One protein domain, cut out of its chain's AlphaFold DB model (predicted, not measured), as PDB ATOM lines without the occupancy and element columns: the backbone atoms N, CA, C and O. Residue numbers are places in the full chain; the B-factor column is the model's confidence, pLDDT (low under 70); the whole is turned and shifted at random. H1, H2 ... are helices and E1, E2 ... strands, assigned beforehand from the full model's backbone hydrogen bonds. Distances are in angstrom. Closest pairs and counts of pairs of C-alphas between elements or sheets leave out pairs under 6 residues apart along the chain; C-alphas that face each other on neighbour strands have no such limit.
ATOM      1  N   THR A  94    -123.740 -18.121 164.115       75.62
ATOM      2  CA  THR A  94    -123.134 -17.530 162.923       75.62
ATOM      3  C   THR A  94    -121.716 -18.070 162.787       75.62
ATOM      4  O   THR A  94    -121.037 -18.314 163.788       75.62
ATOM      5  N   GLU A  95    -121.276 -18.269 161.550       85.06
ATOM      6  CA  GLU A  95    -119.983 -18.870 161.245       85.06
ATOM      7  C   GLU A  95    -119.214 -18.031 160.222       85.06
ATOM      8  O   GLU A  95    -119.808 -17.365 159.366       85.06
ATOM      9  N   GLY A  96    -117.884 -18.064 160.286       83.25
ATOM     10  CA  GLY A  96    -117.038 -17.283 159.390       83.25
ATOM     11  C   GLY A  96    -115.550 -17.506 159.609       83.25
ATOM     12  O   GLY A  96    -115.127 -17.913 160.684       83.25
ATOM     13  N   THR A  97    -114.741 -17.239 158.586       83.50
ATOM     14  CA  THR A  97    -113.275 -17.336 158.693       83.50
ATOM     15  C   THR A  97    -112.690 -15.950 158.938       83.50
ATOM     16  O   THR A  97    -112.892 -15.051 158.122       83.50
ATOM     17  N   PHE A  98    -111.949 -15.786 160.032       82.06
ATOM     18  CA  PHE A  98    -111.276 -14.537 160.397       82.06
ATOM     19  C   PHE A  98    -109.859 -14.843 160.868       82.06
ATOM     20  O   PHE A  98    -109.648 -15.761 161.660       82.06
ATOM     21  N   GLY A  99    -108.881 -14.091 160.353       73.94
ATOM     22  CA  GLY A  99    -107.476 -14.267 160.730       73.94
ATOM     23  C   GLY A  99    -106.949 -15.687 160.496       73.94
ATOM     24  O   GLY A  99    -106.226 -16.196 161.334       73.94
ATOM     25  N   GLY A 100    -107.364 -16.352 159.409       76.00
ATOM     26  CA  GLY A 100    -106.895 -17.702 159.061       76.00
ATOM     27  C   GLY A 100    -107.550 -18.855 159.832       76.00
ATOM     28  O   GLY A 100    -107.281 -20.011 159.512       76.00
ATOM     29  N   VAL A 101    -108.444 -18.566 160.782       84.38
ATOM     30  CA  VAL A 101    -109.145 -19.548 161.626       84.38
ATOM     31  C   VAL A 101    -110.650 -19.491 161.367       84.38
ATOM     32  O   VAL A 101    -111.192 -18.422 161.067       84.38
ATOM     33  N   PHE A 102    -111.339 -20.632 161.464       87.75
ATOM     34  CA  PHE A 102    -112.798 -20.658 161.417       87.75
ATOM     35  C   PHE A 102    -113.379 -20.354 162.787       87.75
ATOM     36  O   PHE A 102    -112.964 -20.939 163.778       87.75
ATOM     37  N   TRP A 103    -114.370 -19.482 162.841       88.31
ATOM     38  CA  TRP A 103    -115.030 -19.084 164.071       88.31
ATOM     39  C   TRP A 103    -116.508 -19.428 164.009       88.31
ATOM     40  O   TRP A 103    -117.165 -19.177 162.996       88.31
ATOM     41  N   ARG A 104    -117.035 -19.934 165.122       87.88
ATOM     42  CA  ARG A 104    -118.476 -20.025 165.383       87.88
ATOM     43  C   ARG A 104    -118.815 -19.161 166.589       87.88
ATOM     44  O   ARG A 104    -118.113 -19.212 167.597       87.88
ATOM     45  N   TRP A 105    -119.879 -18.370 166.489       86.19
ATOM     46  CA  TRP A 105    -120.342 -17.502 167.575       86.19
ATOM     47  C   TRP A 105    -121.859 -17.368 167.585       86.19
ATOM     48  O   TRP A 105    -122.504 -17.567 166.557       86.19
ATOM     49  N   ARG A 106    -122.454 -16.985 168.726       81.44
ATOM     50  CA  ARG A 106    -123.855 -16.527 168.728       81.44
ATOM     51  C   ARG A 106    -123.893 -15.012 168.643       81.44
ATOM     52  O   ARG A 106    -123.114 -14.305 169.280       81.44
ATOM     53  N   GLN A 107    -124.828 -14.511 167.848       67.88
ATOM     54  CA  GLN A 107    -124.858 -13.114 167.424       67.88
ATOM     55  C   GLN A 107    -125.035 -12.109 168.583       67.88
ATOM     56  O   GLN A 107    -124.629 -10.959 168.459       67.88
ATOM     57  N   ASN A 108    -125.568 -12.556 169.726       71.06
ATOM     58  CA  ASN A 108    -125.912 -11.700 170.867       71.06
ATOM     59  C   ASN A 108    -125.093 -11.971 172.146       71.06
ATOM     60  O   ASN A 108    -125.457 -11.477 173.209       71.06
ATOM     61  N   SER A 109    -124.019 -12.765 172.089       69.69
ATOM     62  CA  SER A 109    -123.338 -13.287 173.294       69.69
ATOM     63  C   SER A 109    -121.893 -12.817 173.503       69.69
ATOM     64  O   SER A 109    -121.146 -13.432 174.261       69.69
ATOM     65  N   GLY A 110    -121.501 -11.698 172.892       73.81
ATOM     66  CA  GLY A 110    -120.193 -11.071 173.122       73.81
ATOM     67  C   GLY A 110    -118.989 -11.967 172.766       73.81
ATOM     68  O   GLY A 110    -119.153 -13.042 172.177       73.81
ATOM     69  N   PRO A 111    -117.758 -11.548 173.120       74.75
ATOM     70  CA  PRO A 111    -116.535 -12.234 172.696       74.75
ATOM     71  C   PRO A 111    -116.343 -13.610 173.347       74.75
ATOM     72  O   PRO A 111    -115.699 -14.478 172.768       74.75
ATOM     73  N   GLY A 112    -116.945 -13.852 174.516       75.44
ATOM     74  CA  GLY A 112    -116.874 -15.145 175.205       75.44
ATOM     75  C   GLY A 112    -117.574 -16.291 174.467       75.44
ATOM     76  O   GLY A 112    -117.331 -17.449 174.779       75.44
ATOM     77  N   SER A 113    -118.420 -15.975 173.482       82.75
ATOM     78  CA  SER A 113    -119.122 -16.965 172.658       82.75
ATOM     79  C   SER A 113    -118.402 -17.340 171.364       82.75
ATOM     80  O   SER A 113    -118.941 -18.124 170.587       82.75
ATOM     81  N   LEU A 114    -117.225 -16.761 171.112       87.44
ATOM     82  CA  LEU A 114    -116.382 -17.090 169.967       87.44
ATOM     83  C   LEU A 114    -115.579 -18.353 170.257       87.44
ATOM     84  O   LEU A 114    -114.754 -18.376 171.169       87.44
ATOM     85  N   HIS A 115    -115.802 -19.367 169.430       88.19
ATOM     86  CA  HIS A 115    -115.061 -20.618 169.451       88.19
ATOM     87  C   HIS A 115    -114.317 -20.789 168.129       88.19
ATOM     88  O   HIS A 115    -114.906 -20.611 167.057       88.19
ATOM     89  N   ALA A 116    -113.030 -21.110 168.220       88.50
ATOM     90  CA  ALA A 116    -112.158 -21.362 167.085       88.50
ATOM     91  C   ALA A 116    -112.262 -22.827 166.641       88.50
ATOM     92  O   ALA A 116    -112.310 -23.736 167.462       88.50
ATOM     93  N   TYR A 117    -112.259 -23.065 165.335       89.12
ATOM     94  CA  TYR A 117    -112.380 -24.378 164.713       89.12
ATOM     95  C   TYR A 117    -111.369 -24.531 163.576       89.12
ATOM     96  O   TYR A 117    -110.968 -23.576 162.901       89.12
ATOM     97  N   CYS A 118    -110.957 -25.772 163.353       86.00
ATOM     98  CA  CYS A 118    -110.031 -26.149 162.304       86.00
ATOM     99  C   CYS A 118    -110.686 -26.032 160.925       86.00
ATOM    100  O   CYS A 118    -111.688 -26.688 160.659       86.00
ATOM    101  N   ASN A 119    -110.051 -25.305 160.001       82.75
ATOM    102  CA  ASN A 119    -110.536 -25.163 158.625       82.75
ATOM    103  C   ASN A 119    -110.653 -26.493 157.854       82.75
ATOM    104  O   ASN A 119    -111.524 -26.608 156.996       82.75
ATOM    105  N   ALA A 120    -109.814 -27.487 158.149       84.00
ATOM    106  CA  ALA A 120    -109.777 -28.749 157.410       84.00
ATOM    107  C   ALA A 120    -110.770 -29.794 157.944       84.00
ATOM    108  O   ALA A 120    -111.535 -30.354 157.173       84.00
ATOM    109  N   CYS A 121    -110.779 -30.044 159.257       81.00
ATOM    110  CA  CYS A 121    -111.569 -31.133 159.850       81.00
ATOM    111  C   CYS A 121    -112.716 -30.670 160.757       81.00
ATOM    112  O   CYS A 121    -113.408 -31.508 161.321       81.00
ATOM    113  N   ASP A 122    -112.904 -29.357 160.913       83.88
ATOM    114  CA  ASP A 122    -113.962 -28.760 161.740       83.88
ATOM    115  C   ASP A 122    -113.912 -29.135 163.232       83.88
ATOM    116  O   ASP A 122    -114.892 -29.012 163.959       83.88
ATOM    117  N   PHE A 123    -112.739 -29.555 163.701       83.88
ATOM    118  CA  PHE A 123    -112.458 -29.817 165.108       83.88
ATOM    119  C   PHE A 123    -112.245 -28.508 165.882       83.88
ATOM    120  O   PHE A 123    -111.557 -27.612 165.381       83.88
ATOM    121  N   GLU A 124    -112.805 -28.392 167.089       86.62
ATOM    122  CA  GLU A 124    -112.618 -27.216 167.950       86.62
ATOM    123  C   GLU A 124    -111.137 -27.061 168.331       86.62
ATOM    124  O   GLU A 124    -110.466 -28.012 168.735       86.62
ATOM    125  N   LEU A 125    -110.603 -25.858 168.147       85.31
ATOM    126  CA  LEU A 125    -109.213 -25.538 168.430       85.31
ATOM    127  C   LEU A 125    -109.089 -24.975 169.844       85.31
ATOM    128  O   LEU A 125    -109.693 -23.956 170.173       85.31
ATOM    129  N   ASP A 126    -108.245 -25.604 170.655       83.38
ATOM    130  CA  ASP A 126    -107.853 -25.067 171.955       83.38
ATOM    131  C   ASP A 126    -106.749 -24.011 171.768       83.38
ATOM    132  O   ASP A 126    -105.584 -24.331 171.509       83.38
ATOM    133  N   GLU A 127    -107.153 -22.742 171.854       79.12
ATOM    134  CA  GLU A 127    -106.294 -21.570 171.666       79.12
ATOM    135  C   GLU A 127    -105.347 -21.299 172.840       79.12
ATOM    136  O   GLU A 127    -104.378 -20.564 172.663       79.12
ATOM    137  N   GLU A 128    -105.612 -21.836 174.033       72.75
ATOM    138  CA  GLU A 128    -104.772 -21.576 175.208       72.75
ATOM    139  C   GLU A 128    -103.518 -22.448 175.191       72.75
ATOM    140  O   GLU A 128    -102.431 -21.981 175.531       72.75
ATOM    141  N   ASN A 129    -103.653 -23.694 174.730       67.38
ATOM    142  CA  ASN A 129    -102.585 -24.686 174.831       67.38
ATOM    143  C   ASN A 129    -101.829 -24.950 173.519       67.38
ATOM    144  O   ASN A 129    -100.713 -25.462 173.566       67.38
ATOM    145  N   ASN A 130    -102.391 -24.606 172.351       72.12
ATOM    146  CA  ASN A 130    -101.832 -25.023 171.050       72.12
ATOM    147  C   ASN A 130    -101.241 -23.895 170.196       72.12
ATOM    148  O   ASN A 130    -100.979 -24.101 169.009       72.12
ATOM    149  N   VAL A 131    -101.028 -22.701 170.755       78.19
ATOM    150  CA  VAL A 131    -100.372 -21.608 170.024       78.19
ATOM    151  C   VAL A 131     -98.864 -21.817 170.065       78.19
ATOM    152  O   VAL A 131     -98.226 -21.664 171.106       78.19
ATOM    153  N   VAL A 132     -98.287 -22.142 168.912       78.06
ATOM    154  CA  VAL A 132     -96.847 -22.342 168.760       78.06
ATOM    155  C   VAL A 132     -96.242 -21.129 168.065       78.06
ATOM    156  O   VAL A 132     -96.740 -20.649 167.045       78.06
ATOM    157  N   ARG A 133     -95.142 -20.623 168.628       75.88
ATOM    158  CA  ARG A 133     -94.344 -19.565 168.009       75.88
ATOM    159  C   ARG A 133     -93.514 -20.166 166.884       75.88
ATOM    160  O   ARG A 133     -92.673 -21.028 167.140       75.88
ATOM    161  N   ASP A 134     -93.721 -19.694 165.661       72.06
ATOM    162  CA  ASP A 134     -92.849 -20.063 164.554       72.06
ATOM    163  C   ASP A 134     -91.563 -19.226 164.623       72.06
ATOM    164  O   ASP A 134     -91.600 -18.005 164.780       72.06
ATOM    165  N   SER A 135     -90.414 -19.893 164.548       63.50
ATOM    166  CA  SER A 135     -89.100 -19.236 164.542       63.50
ATOM    167  C   SER A 135     -88.706 -18.724 163.154       63.50
ATOM    168  O   SER A 135     -87.794 -17.908 163.048       63.50
ATOM    169  N   ASN A 136     -89.413 -19.159 162.106       65.38
ATOM    170  CA  ASN A 136     -89.139 -18.792 160.718       65.38
ATOM    171  C   ASN A 136     -89.937 -17.576 160.222       65.38
ATOM    172  O   ASN A 136     -89.670 -17.096 159.120       65.38
ATOM    173  N   TYR A 137     -90.900 -17.063 160.998       55.75
ATOM    174  CA  TYR A 137     -91.707 -15.905 160.607       55.75
ATOM    175  C   TYR A 137     -91.190 -14.610 161.258       55.75
ATOM    176  O   TYR A 137     -91.095 -14.534 162.485       55.75
ATOM    177  N   PRO A 138     -90.849 -13.570 160.468       50.50
ATOM    178  CA  PRO A 138     -90.119 -12.413 160.984       50.50
ATOM    179  C   PRO A 138     -90.932 -11.438 161.855       50.50
ATOM    180  O   PRO A 138     -90.340 -10.517 162.408       50.50
ATOM    181  N   PHE A 139     -92.242 -11.609 162.053       52.88
ATOM    182  CA  PHE A 139     -93.049 -10.690 162.870       52.88
ATOM    183  C   PHE A 139     -94.229 -11.415 163.503       52.88
ATOM    184  O   PHE A 139     -94.946 -12.059 162.760       52.88
ATOM    185  N   GLN A 140     -94.390 -11.289 164.832       60.75
ATOM    186  CA  GLN A 140     -95.585 -11.501 165.691       60.75
ATOM    187  C   GLN A 140     -96.651 -12.557 165.317       60.75
ATOM    188  O   GLN A 140     -97.709 -12.577 165.933       60.75
ATOM    189  N   ASP A 141     -96.362 -13.488 164.423       71.06
ATOM    190  CA  ASP A 141     -97.287 -14.492 163.928       71.06
ATOM    191  C   ASP A 141     -96.820 -15.870 164.403       71.06
ATOM    192  O   ASP A 141     -95.643 -16.232 164.338       71.06
ATOM    193  N   GLY A 142     -97.761 -16.626 164.947       82.00
ATOM    194  CA  GLY A 142     -97.626 -18.030 165.288       82.00
ATOM    195  C   GLY A 142     -98.612 -18.860 164.479       82.00
ATOM    196  O   GLY A 142     -99.237 -18.395 163.524       82.00
ATOM    197  N   TYR A 143     -98.783 -20.108 164.883       85.81
ATOM    198  CA  TYR A 143     -99.835 -20.954 164.344       85.81
ATOM    199  C   TYR A 143    -100.519 -21.736 165.459       85.81
ATOM    200  O   TYR A 143     -99.911 -22.047 166.482       85.81
ATOM    201  N   ILE A 144    -101.791 -22.059 165.243       86.31
ATOM    202  CA  ILE A 144    -102.486 -23.094 166.007       86.31
ATOM    203  C   ILE A 144    -102.447 -24.368 165.179       86.31
ATOM    204  O   ILE A 144    -102.880 -24.385 164.023       86.31
ATOM    205  N   GLU A 145    -101.916 -25.435 165.764       86.88
ATOM    206  CA  GLU A 145    -101.966 -26.767 165.170       86.88
ATOM    207  C   GLU A 145    -103.220 -27.503 165.643       86.88
ATOM    208  O   GLU A 145    -103.515 -27.577 166.834       86.88
ATOM    209  N   CYS A 146    -103.982 -28.050 164.698       84.75
ATOM    210  CA  CYS A 146    -105.144 -28.860 165.027       84.75
ATOM    211  C   CYS A 146    -104.707 -30.212 165.606       84.75
ATOM    212  O   CYS A 146    -104.042 -30.989 164.922       84.75
ATOM    213  N   GLY A 147    -105.166 -30.543 166.816       80.69
ATOM    214  CA  GLY A 147    -104.878 -31.835 167.451       80.69
ATOM    215  C   GLY A 147    -105.418 -33.058 166.695       80.69
ATOM    216  O   GLY A 147    -104.918 -34.161 166.899       80.69
ATOM    217  N   HIS A 148    -106.402 -32.878 165.804       82.50
ATOM    218  CA  HIS A 148    -107.014 -33.972 165.049       82.50
ATOM    219  C   HIS A 148    -106.323 -34.234 163.700       82.50
ATOM    220  O   HIS A 148    -105.835 -35.334 163.460       82.50
ATOM    221  N   CYS A 149    -106.232 -33.228 162.821       81.12
ATOM    222  CA  CYS A 149    -105.679 -33.396 161.469       81.12
ATOM    223  C   CYS A 149    -104.286 -32.775 161.259       81.12
ATOM    224  O   CYS A 149    -103.777 -32.796 160.140       81.12
ATOM    225  N   ARG A 150    -103.674 -32.195 162.305       85.12
ATOM    226  CA  ARG A 150    -102.366 -31.501 162.267       85.12
ATOM    227  C   ARG A 150    -102.272 -30.325 161.289       85.12
ATOM    228  O   ARG A 150    -101.186 -29.811 161.026       85.12
ATOM    229  N   SER A 151    -103.400 -29.856 160.750       84.12
ATOM    230  CA  SER A 151    -103.425 -28.640 159.935       84.12
ATOM    231  C   SER A 151    -103.000 -27.442 160.780       84.12
ATOM    232  O   SER A 151    -103.445 -27.317 161.926       84.12
ATOM    233  N   ARG A 152    -102.223 -26.532 160.199       85.94
ATOM    234  CA  ARG A 152    -101.779 -25.305 160.865       85.94
ATOM    235  C   ARG A 152    -102.607 -24.125 160.384       85.94
ATOM    236  O   ARG A 152    -102.727 -23.911 159.179       85.94
ATOM    237  N   ALA A 153    -103.162 -23.369 161.322       83.69
ATOM    238  CA  ALA A 153    -103.830 -22.107 161.044       83.69
ATOM    239  C   ALA A 153    -102.936 -20.957 161.534       83.69
ATOM    240  O   ALA A 153    -102.588 -20.948 162.718       83.69
ATOM    241  N   PRO A 154    -102.533 -20.018 160.661       83.38
ATOM    242  CA  PRO A 154    -101.722 -18.878 161.074       83.38
ATOM    243  C   PRO A 154    -102.547 -17.969 161.984       83.38
ATOM    244  O   PRO A 154    -103.717 -17.718 161.704       83.38
ATOM    245  N   VAL A 155    -101.944 -17.481 163.063       85.12
ATOM    246  CA  VAL A 155    -102.594 -16.601 164.040       85.12
ATOM    247  C   VAL A 155    -101.599 -15.605 164.627       85.12
ATOM    248  O   VAL A 155    -100.432 -15.946 164.799       85.12
ATOM    249  N   PRO A 156    -102.034 -14.402 165.021       83.81
ATOM    250  CA  PRO A 156    -101.176 -13.485 165.762       83.81
ATOM    251  C   PRO A 156    -100.797 -14.057 167.143       83.81
ATOM    252  O   PRO A 156    -101.614 -14.682 167.828       83.81
ATOM    253  N   LEU A 157     -99.553 -13.819 167.568       81.62
ATOM    254  CA  LEU A 157     -99.015 -14.120 168.900       81.62
ATOM    255  C   LEU A 157     -99.544 -13.105 169.919       81.62
ATOM    256  O   LEU A 157     -98.855 -12.178 170.335       81.62
ATOM    257  N   GLU A 158    -100.790 -13.301 170.320       83.31
ATOM    258  CA  GLU A 158    -101.463 -12.541 171.375       83.31
ATOM    259  C   GLU A 158    -102.240 -13.471 172.309       83.31
ATOM    260  O   GLU A 158    -102.374 -14.664 172.022       83.31
ATOM    261  N   SER A 159    -102.748 -12.956 173.432       84.25
ATOM    262  CA  SER A 159    -103.571 -13.776 174.328       84.25
ATOM    263  C   SER A 159    -104.833 -14.275 173.606       84.25
ATOM    264  O   SER A 159    -105.318 -13.638 172.666       84.25
ATOM    265  N   SER A 160    -105.376 -15.422 174.027       83.94
ATOM    266  CA  SER A 160    -106.638 -15.950 173.480       83.94
ATOM    267  C   SER A 160    -107.771 -14.923 173.606       83.94
ATOM    268  O   SER A 160    -108.551 -14.728 172.673       83.94
ATOM    269  N   TRP A 161    -107.809 -14.192 174.724       85.19
ATOM    270  CA  TRP A 161    -108.777 -13.126 174.968       85.19
ATOM    271  C   TRP A 161    -108.652 -11.960 173.978       85.19
ATOM    272  O   TRP A 161    -109.644 -11.597 173.345       85.19
ATOM    273  N   ASP A 162    -107.448 -11.408 173.792       87.12
ATOM    274  CA  ASP A 162    -107.223 -10.268 172.886       87.12
ATOM    275  C   ASP A 162    -107.602 -10.618 171.444       87.12
ATOM    276  O   ASP A 162    -108.211  -9.819 170.723       87.12
ATOM    277  N   ARG A 163    -107.299 -11.857 171.043       86.69
ATOM    278  CA  ARG A 163    -107.646 -12.406 169.732       86.69
ATOM    279  C   ARG A 163    -109.154 -12.463 169.539       86.69
ATOM    280  O   ARG A 163    -109.663 -11.987 168.525       86.69
ATOM    281  N   ARG A 164    -109.888 -12.979 170.530       88.06
ATOM    282  CA  ARG A 164    -111.358 -13.018 170.509       88.06
ATOM    283  C   ARG A 164    -111.962 -11.624 170.490       88.06
ATOM    284  O   ARG A 164    -112.909 -11.393 169.745       88.06
ATOM    285  N   GLU A 165    -111.415 -10.680 171.248       88.62
ATOM    286  CA  GLU A 165    -111.898  -9.299 171.244       88.62
ATOM    287  C   GLU A 165    -111.685  -8.627 169.878       88.62
ATOM    288  O   GLU A 165    -112.587  -7.968 169.350       88.62
ATOM    289  N   ARG A 166    -110.517  -8.830 169.258       88.69
ATOM    290  CA  ARG A 166    -110.230  -8.340 167.904       88.69
ATOM    291  C   ARG A 166    -111.160  -8.971 166.872       88.69
ATOM    292  O   ARG A 166    -111.732  -8.249 166.056       88.69
ATOM    293  N   THR A 167    -111.344 -10.287 166.922       88.56
ATOM    294  CA  THR A 167    -112.254 -11.009 166.025       88.56
ATOM    295  C   THR A 167    -113.698 -10.541 166.211       88.56
ATOM    296  O   THR A 167    -114.381 -10.275 165.226       88.56
ATOM    297  N   ALA A 168    -114.154 -10.322 167.448       88.25
ATOM    298  CA  ALA A 168    -115.479  -9.767 167.728       88.25
ATOM    299  C   ALA A 168    -115.673  -8.385 167.080       88.25
ATOM    300  O   ALA A 168    -116.709  -8.133 166.464       88.25
ATOM    301  N   LYS A 169    -114.663  -7.506 167.150       88.75
ATOM    302  CA  LYS A 169    -114.682  -6.194 166.475       88.75
ATOM    303  C   LYS A 169    -114.734  -6.332 164.952       88.75
ATOM    304  O   LYS A 169    -115.468  -5.593 164.299       88.75
ATOM    305  N   GLN A 170    -113.990  -7.280 164.376       87.56
ATOM    306  CA  GLN A 170    -114.031  -7.558 162.935       87.56
ATOM    307  C   GLN A 170    -115.403  -8.070 162.490       87.56
ATOM    308  O   GLN A 170    -115.910  -7.631 161.459       87.56
ATOM    309  N   ILE A 171    -116.020  -8.948 163.281       85.25
ATOM    310  CA  ILE A 171    -117.368  -9.466 163.036       85.25
ATOM    311  C   ILE A 171    -118.401  -8.339 163.097       85.25
ATOM    312  O   ILE A 171    -119.203  -8.210 162.173       85.25
ATOM    313  N   ASP A 172    -118.368  -7.498 164.133       85.69
ATOM    314  CA  ASP A 172    -119.288  -6.360 164.271       85.69
ATOM    315  C   ASP A 172    -119.143  -5.382 163.093       85.69
ATOM    316  O   ASP A 172    -120.127  -4.993 162.464       85.69
ATOM    317  N   HIS A 173    -117.908  -5.061 162.703       87.00
ATOM    318  CA  HIS A 173    -117.648  -4.237 161.524       87.00
ATOM    319  C   HIS A 173    -118.160  -4.891 160.228       87.00
ATOM    320  O   HIS A 173    -118.803  -4.235 159.405       87.00
ATOM    321  N   ALA A 174    -117.935  -6.197 160.049       84.06
ATOM    322  CA  ALA A 174    -118.404  -6.938 158.882       84.06
ATOM    323  C   ALA A 174    -119.937  -7.001 158.801       84.06
ATOM    324  O   ALA A 174    -120.501  -6.956 157.698       84.06
ATOM    325  N   TRP A 175    -120.599  -7.071 159.961       81.31
ATOM    326  CA  TRP A 175    -122.049  -7.027 160.100       81.31
ATOM    327  C   TRP A 175    -122.603  -5.665 159.679       81.31
ATOM    328  O   TRP A 175    -123.467  -5.596 158.802       81.31
ATOM    329  N   ARG A 176    -122.050  -4.578 160.235       83.38
ATOM    330  CA  ARG A 176    -122.456  -3.193 159.933       83.38
ATOM    331  C   ARG A 176    -122.261  -2.831 158.463       83.38
ATOM    332  O   ARG A 176    -123.123  -2.185 157.878       83.38
ATOM    333  N   ASN A 177    -121.177  -3.302 157.850       87.38
ATOM    334  CA  ASN A 177    -120.861  -2.999 156.452       87.38
ATOM    335  C   ASN A 177    -121.536  -3.950 155.449       87.38
ATOM    336  O   ASN A 177    -121.286  -3.857 154.249       87.38
ATOM    337  N   GLY A 178    -122.350  -4.909 155.904       78.06
ATOM    338  CA  GLY A 178    -123.064  -5.848 155.028       78.06
ATOM    339  C   GLY A 178    -122.193  -6.928 154.369       78.06
ATOM    340  O   GLY A 178    -122.720  -7.816 153.696       78.06
ATOM    341  N   SER A 179    -120.876  -6.901 154.592       80.56
ATOM    342  CA  SER A 179    -119.915  -7.889 154.072       80.56
ATOM    343  C   SER A 179    -120.121  -9.306 154.626       80.56
ATOM    344  O   SER A 179    -119.656 -10.277 154.030       80.56
ATOM    345  N   TRP A 180    -120.893  -9.444 155.709       74.19
ATOM    346  CA  TRP A 180    -121.267 -10.726 156.310       74.19
ATOM    347  C   TRP A 180    -121.889 -11.714 155.309       74.19
ATOM    348  O   TRP A 180    -121.688 -12.919 155.437       74.19
ATOM    349  N   LYS A 181    -122.590 -11.233 154.268       72.44
ATOM    350  CA  LYS A 181    -123.192 -12.102 153.239       72.44
ATOM    351  C   LYS A 181    -122.149 -12.943 152.500       72.44
ATOM    352  O   LYS A 181    -122.388 -14.121 152.251       72.44
ATOM    353  N   GLY A 182    -120.994 -12.355 152.176       74.12
ATOM    354  CA  GLY A 182    -119.895 -13.072 151.523       74.12
ATOM    355  C   GLY A 182    -119.271 -14.124 152.440       74.12
ATOM    356  O   GLY A 182    -118.961 -15.227 152.001       74.12
ATOM    357  N   ILE A 183    -119.180 -13.815 153.734       72.44
ATOM    358  CA  ILE A 183    -118.645 -14.718 154.760       72.44
ATOM    359  C   ILE A 183    -119.551 -15.945 154.929       72.44
ATOM    360  O   ILE A 183    -119.064 -17.074 154.947       72.44
ATOM    361  N   VAL A 184    -120.872 -15.741 154.965       70.06
ATOM    362  CA  VAL A 184    -121.855 -16.833 155.069       70.06
ATOM    363  C   VAL A 184    -121.854 -17.726 153.825       70.06
ATOM    364  O   VAL A 184    -121.967 -18.946 153.948       70.06
ATOM    365  N   LEU A 185    -121.711 -17.153 152.624       75.19
ATOM    366  CA  LEU A 185    -121.601 -17.944 151.392       75.19
ATOM    367  C   LEU A 185    -120.331 -18.805 151.392       75.19
ATOM    368  O   LEU A 185    -120.418 -20.009 151.158       75.19
ATOM    369  N   ALA A 186    -119.185 -18.223 151.755       76.44
ATOM    370  CA  ALA A 186    -117.922 -18.952 151.860       76.44
ATOM    371  C   ALA A 186    -117.978 -20.083 152.907       76.44
ATOM    372  O   ALA A 186    -117.454 -21.174 152.676       76.44
ATOM    373  N   ALA A 187    -118.658 -19.861 154.038       72.81
ATOM    374  CA  ALA A 187    -118.868 -20.891 155.057       72.81
ATOM    375  C   ALA A 187    -119.713 -22.066 154.525       72.81
ATOM    376  O   ALA A 187    -119.355 -23.227 154.727       72.81
ATOM    377  N   ARG A 188    -120.786 -21.787 153.770       74.50
ATOM    378  CA  ARG A 188    -121.619 -22.831 153.144       74.50
ATOM    379  C   ARG A 188    -120.847 -23.669 152.126       74.50
ATOM    380  O   ARG A 188    -120.978 -24.889 152.135       74.50
ATOM    381  N   GLU A 189    -120.032 -23.034 151.285       80.06
ATOM    382  CA  GLU A 189    -119.172 -23.726 150.311       80.06
ATOM    383  C   GLU A 189    -118.083 -24.581 150.971       80.06
ATOM    384  O   GLU A 189    -117.617 -25.576 150.415       80.06
ATOM    385  N   ARG A 190    -117.629 -24.198 152.164       76.75
ATOM    386  CA  ARG A 190    -116.718 -25.027 152.955       76.75
ATOM    387  C   ARG A 190    -117.444 -26.238 153.536       76.75
ATOM    388  O   ARG A 190    -116.963 -27.357 153.385       76.75
ATOM    389  N   ALA A 191    -118.609 -26.028 154.145       75.25
ATOM    390  CA  ALA A 191    -119.403 -27.111 154.717       75.25
ATOM    391  C   ALA A 191    -119.796 -28.160 153.663       75.25
ATOM    392  O   ALA A 191    -119.799 -29.354 153.956       75.25
ATOM    393  N   SER A 192    -120.090 -27.744 152.425       77.62
ATOM    394  CA  SER A 192    -120.356 -28.684 151.330       77.62
ATOM    395  C   SER A 192    -119.120 -29.500 150.938       77.62
ATOM    396  O   SER A 192    -119.256 -30.704 150.737       77.62
ATOM    397  N   ARG A 193    -117.927 -28.888 150.886       80.25
ATOM    398  CA  ARG A 193    -116.664 -29.591 150.596       80.25
ATOM    399  C   ARG A 193    -116.317 -30.640 151.649       80.25
ATOM    400  O   ARG A 193    -116.083 -31.787 151.293       80.25
ATOM    401  N   ILE A 194    -116.378 -30.280 152.931       74.94
ATOM    402  CA  ILE A 194    -116.068 -31.215 154.027       74.94
ATOM    403  C   ILE A 194    -117.020 -32.420 153.992       74.94
ATOM    404  O   ILE A 194    -116.593 -33.560 154.146       74.94
ATOM    405  N   ARG A 195    -118.313 -32.193 153.718       75.75
ATOM    406  CA  ARG A 195    -119.287 -33.288 153.566       75.75
ATOM    407  C   ARG A 195    -118.975 -34.205 152.384       75.75
ATOM    408  O   ARG A 195    -119.207 -35.403 152.491       75.75
ATOM    409  N   GLN A 196    -118.485 -33.658 151.270       77.56
ATOM    410  CA  GLN A 196    -118.086 -34.460 150.111       77.56
ATOM    411  C   GLN A 196    -116.886 -35.352 150.443       77.56
ATOM    412  O   GLN A 196    -116.947 -36.550 150.175       77.56
ATOM    413  N   GLU A 197    -115.860 -34.808 151.099       73.88
ATOM    414  CA  GLU A 197    -114.660 -35.553 151.514       73.88
ATOM    415  C   GLU A 197    -114.958 -36.643 152.556       73.88
ATOM    416  O   GLU A 197    -114.315 -37.684 152.561       73.88
ATOM    417  N   GLN A 198    -115.958 -36.447 153.417       68.25
ATOM    418  CA  GLN A 198    -116.401 -37.475 154.371       68.25
ATOM    419  C   GLN A 198    -117.244 -38.592 153.733       68.25
ATOM    420  O   GLN A 198    -117.470 -39.623 154.364       68.25
ATOM    421  N   SER A 199    -117.763 -38.373 152.521       67.31
ATOM    422  CA  SER A 199    -118.624 -39.329 151.808       67.31
ATOM    423  C   SER A 199    -117.882 -40.212 150.800       67.31
ATOM    424  O   SER A 199    -118.479 -41.158 150.280       67.31
TER     425      SER A 199
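AT A GLANCE: This is residues 94 to 199 of the 200 residues of an uncharacterized protein of Cupriavidus campinensis (UniProt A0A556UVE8). Two small three-stranded antiparallel sheets, E1 E2 E3 and E4 E5 E6, sit side by side; helix H1 runs from near the end of E6 across one face of the first sheet, then the chain turns a corner into helix H2, on that sheet's opposite face. H2 meets the sheet with residues 180 to 188, and its later turns run on past it as a long arm to Ser 199. The printed part has 106 residues, with six named strands and two named helices in the order E1 E2 E3 E4 E5 E6 H1 H2 along the chain; the class is mixed, helices and strands. It is compact, with a radius of gyration of the C-alphas of 14.0 A and spans of 37 by 36 by 23 A.

IN THESE COORDINATES: Find C-alpha 94 at (-123.134, -17.530, 162.923), where E1, residues 94 to 98, begins its 12.5 A. Then come E2, residues 101 to 106, 16.6 A long, and E3, residues 115 to 117. After residues 118 to 130, with no named element, find E4, residues 131 to 133, E5, residues 141 to 145, 13.2 A, and E6, residues 152 to 156, 12.8 A. H1, residues 160 to 176, starts at C-alpha (-106.638, -15.950, 173.480) and is 24.4 A long. H2, residues 180 to 199, runs 29.1 A to C-alpha 199 at (-118.624, -39.329, 151.808).

HOW THE PARTS SIT: Start at E1 E2 E3, a meander, each strand the antiparallel neighbour of the one before. In the hairpin E1 and E2, N 96 and O 103 are 3.0 A apart; in the hairpin E2 and E3, N 117 and O 102 are 2.7 A apart; both pairs are within hydrogen-bond range. H1 is on this sheet at a height of 9.8 A, making two layers with it, a helix on one face; it runs across the strands, at 67 degrees to E1 on the local plane. The closest C-alphas of E1 and H1 are those of Phe 98 and Thr 167, 6.7 A apart. H2 is on the opposite face and only just stands up from the sheet, rising 40.5 degrees; its closest C-alpha to E1 is Ile 183, 5.5 A from that of Gly 96. H1 and H2 are close but not clearly touching, at a steep tilt of 63 degrees, opposite ways, with C-alphas 174 and 180 closest at 5.4 A. Move to E4 E5 E6, also a meander: N 132 and O 143, 2.9 A, and N 142 and O 155, 2.8 A, are within hydrogen-bond range. The closest C-alphas of E2 and E6 are those of Val 101 and Ala 153, 5.9 A apart. Every O i to N i+4 pair in H1 and H2 is within hydrogen-bond range.

THE WHOLE: The C-alphas farthest apart, of Pro 138 and Ser 199, are 40.3 A apart. The printed part has no cut, and the link from E3 to E4 is long. Look for pLDDT under 70 at residues 107, 109, 129, 135 to 140 and 198 to 199.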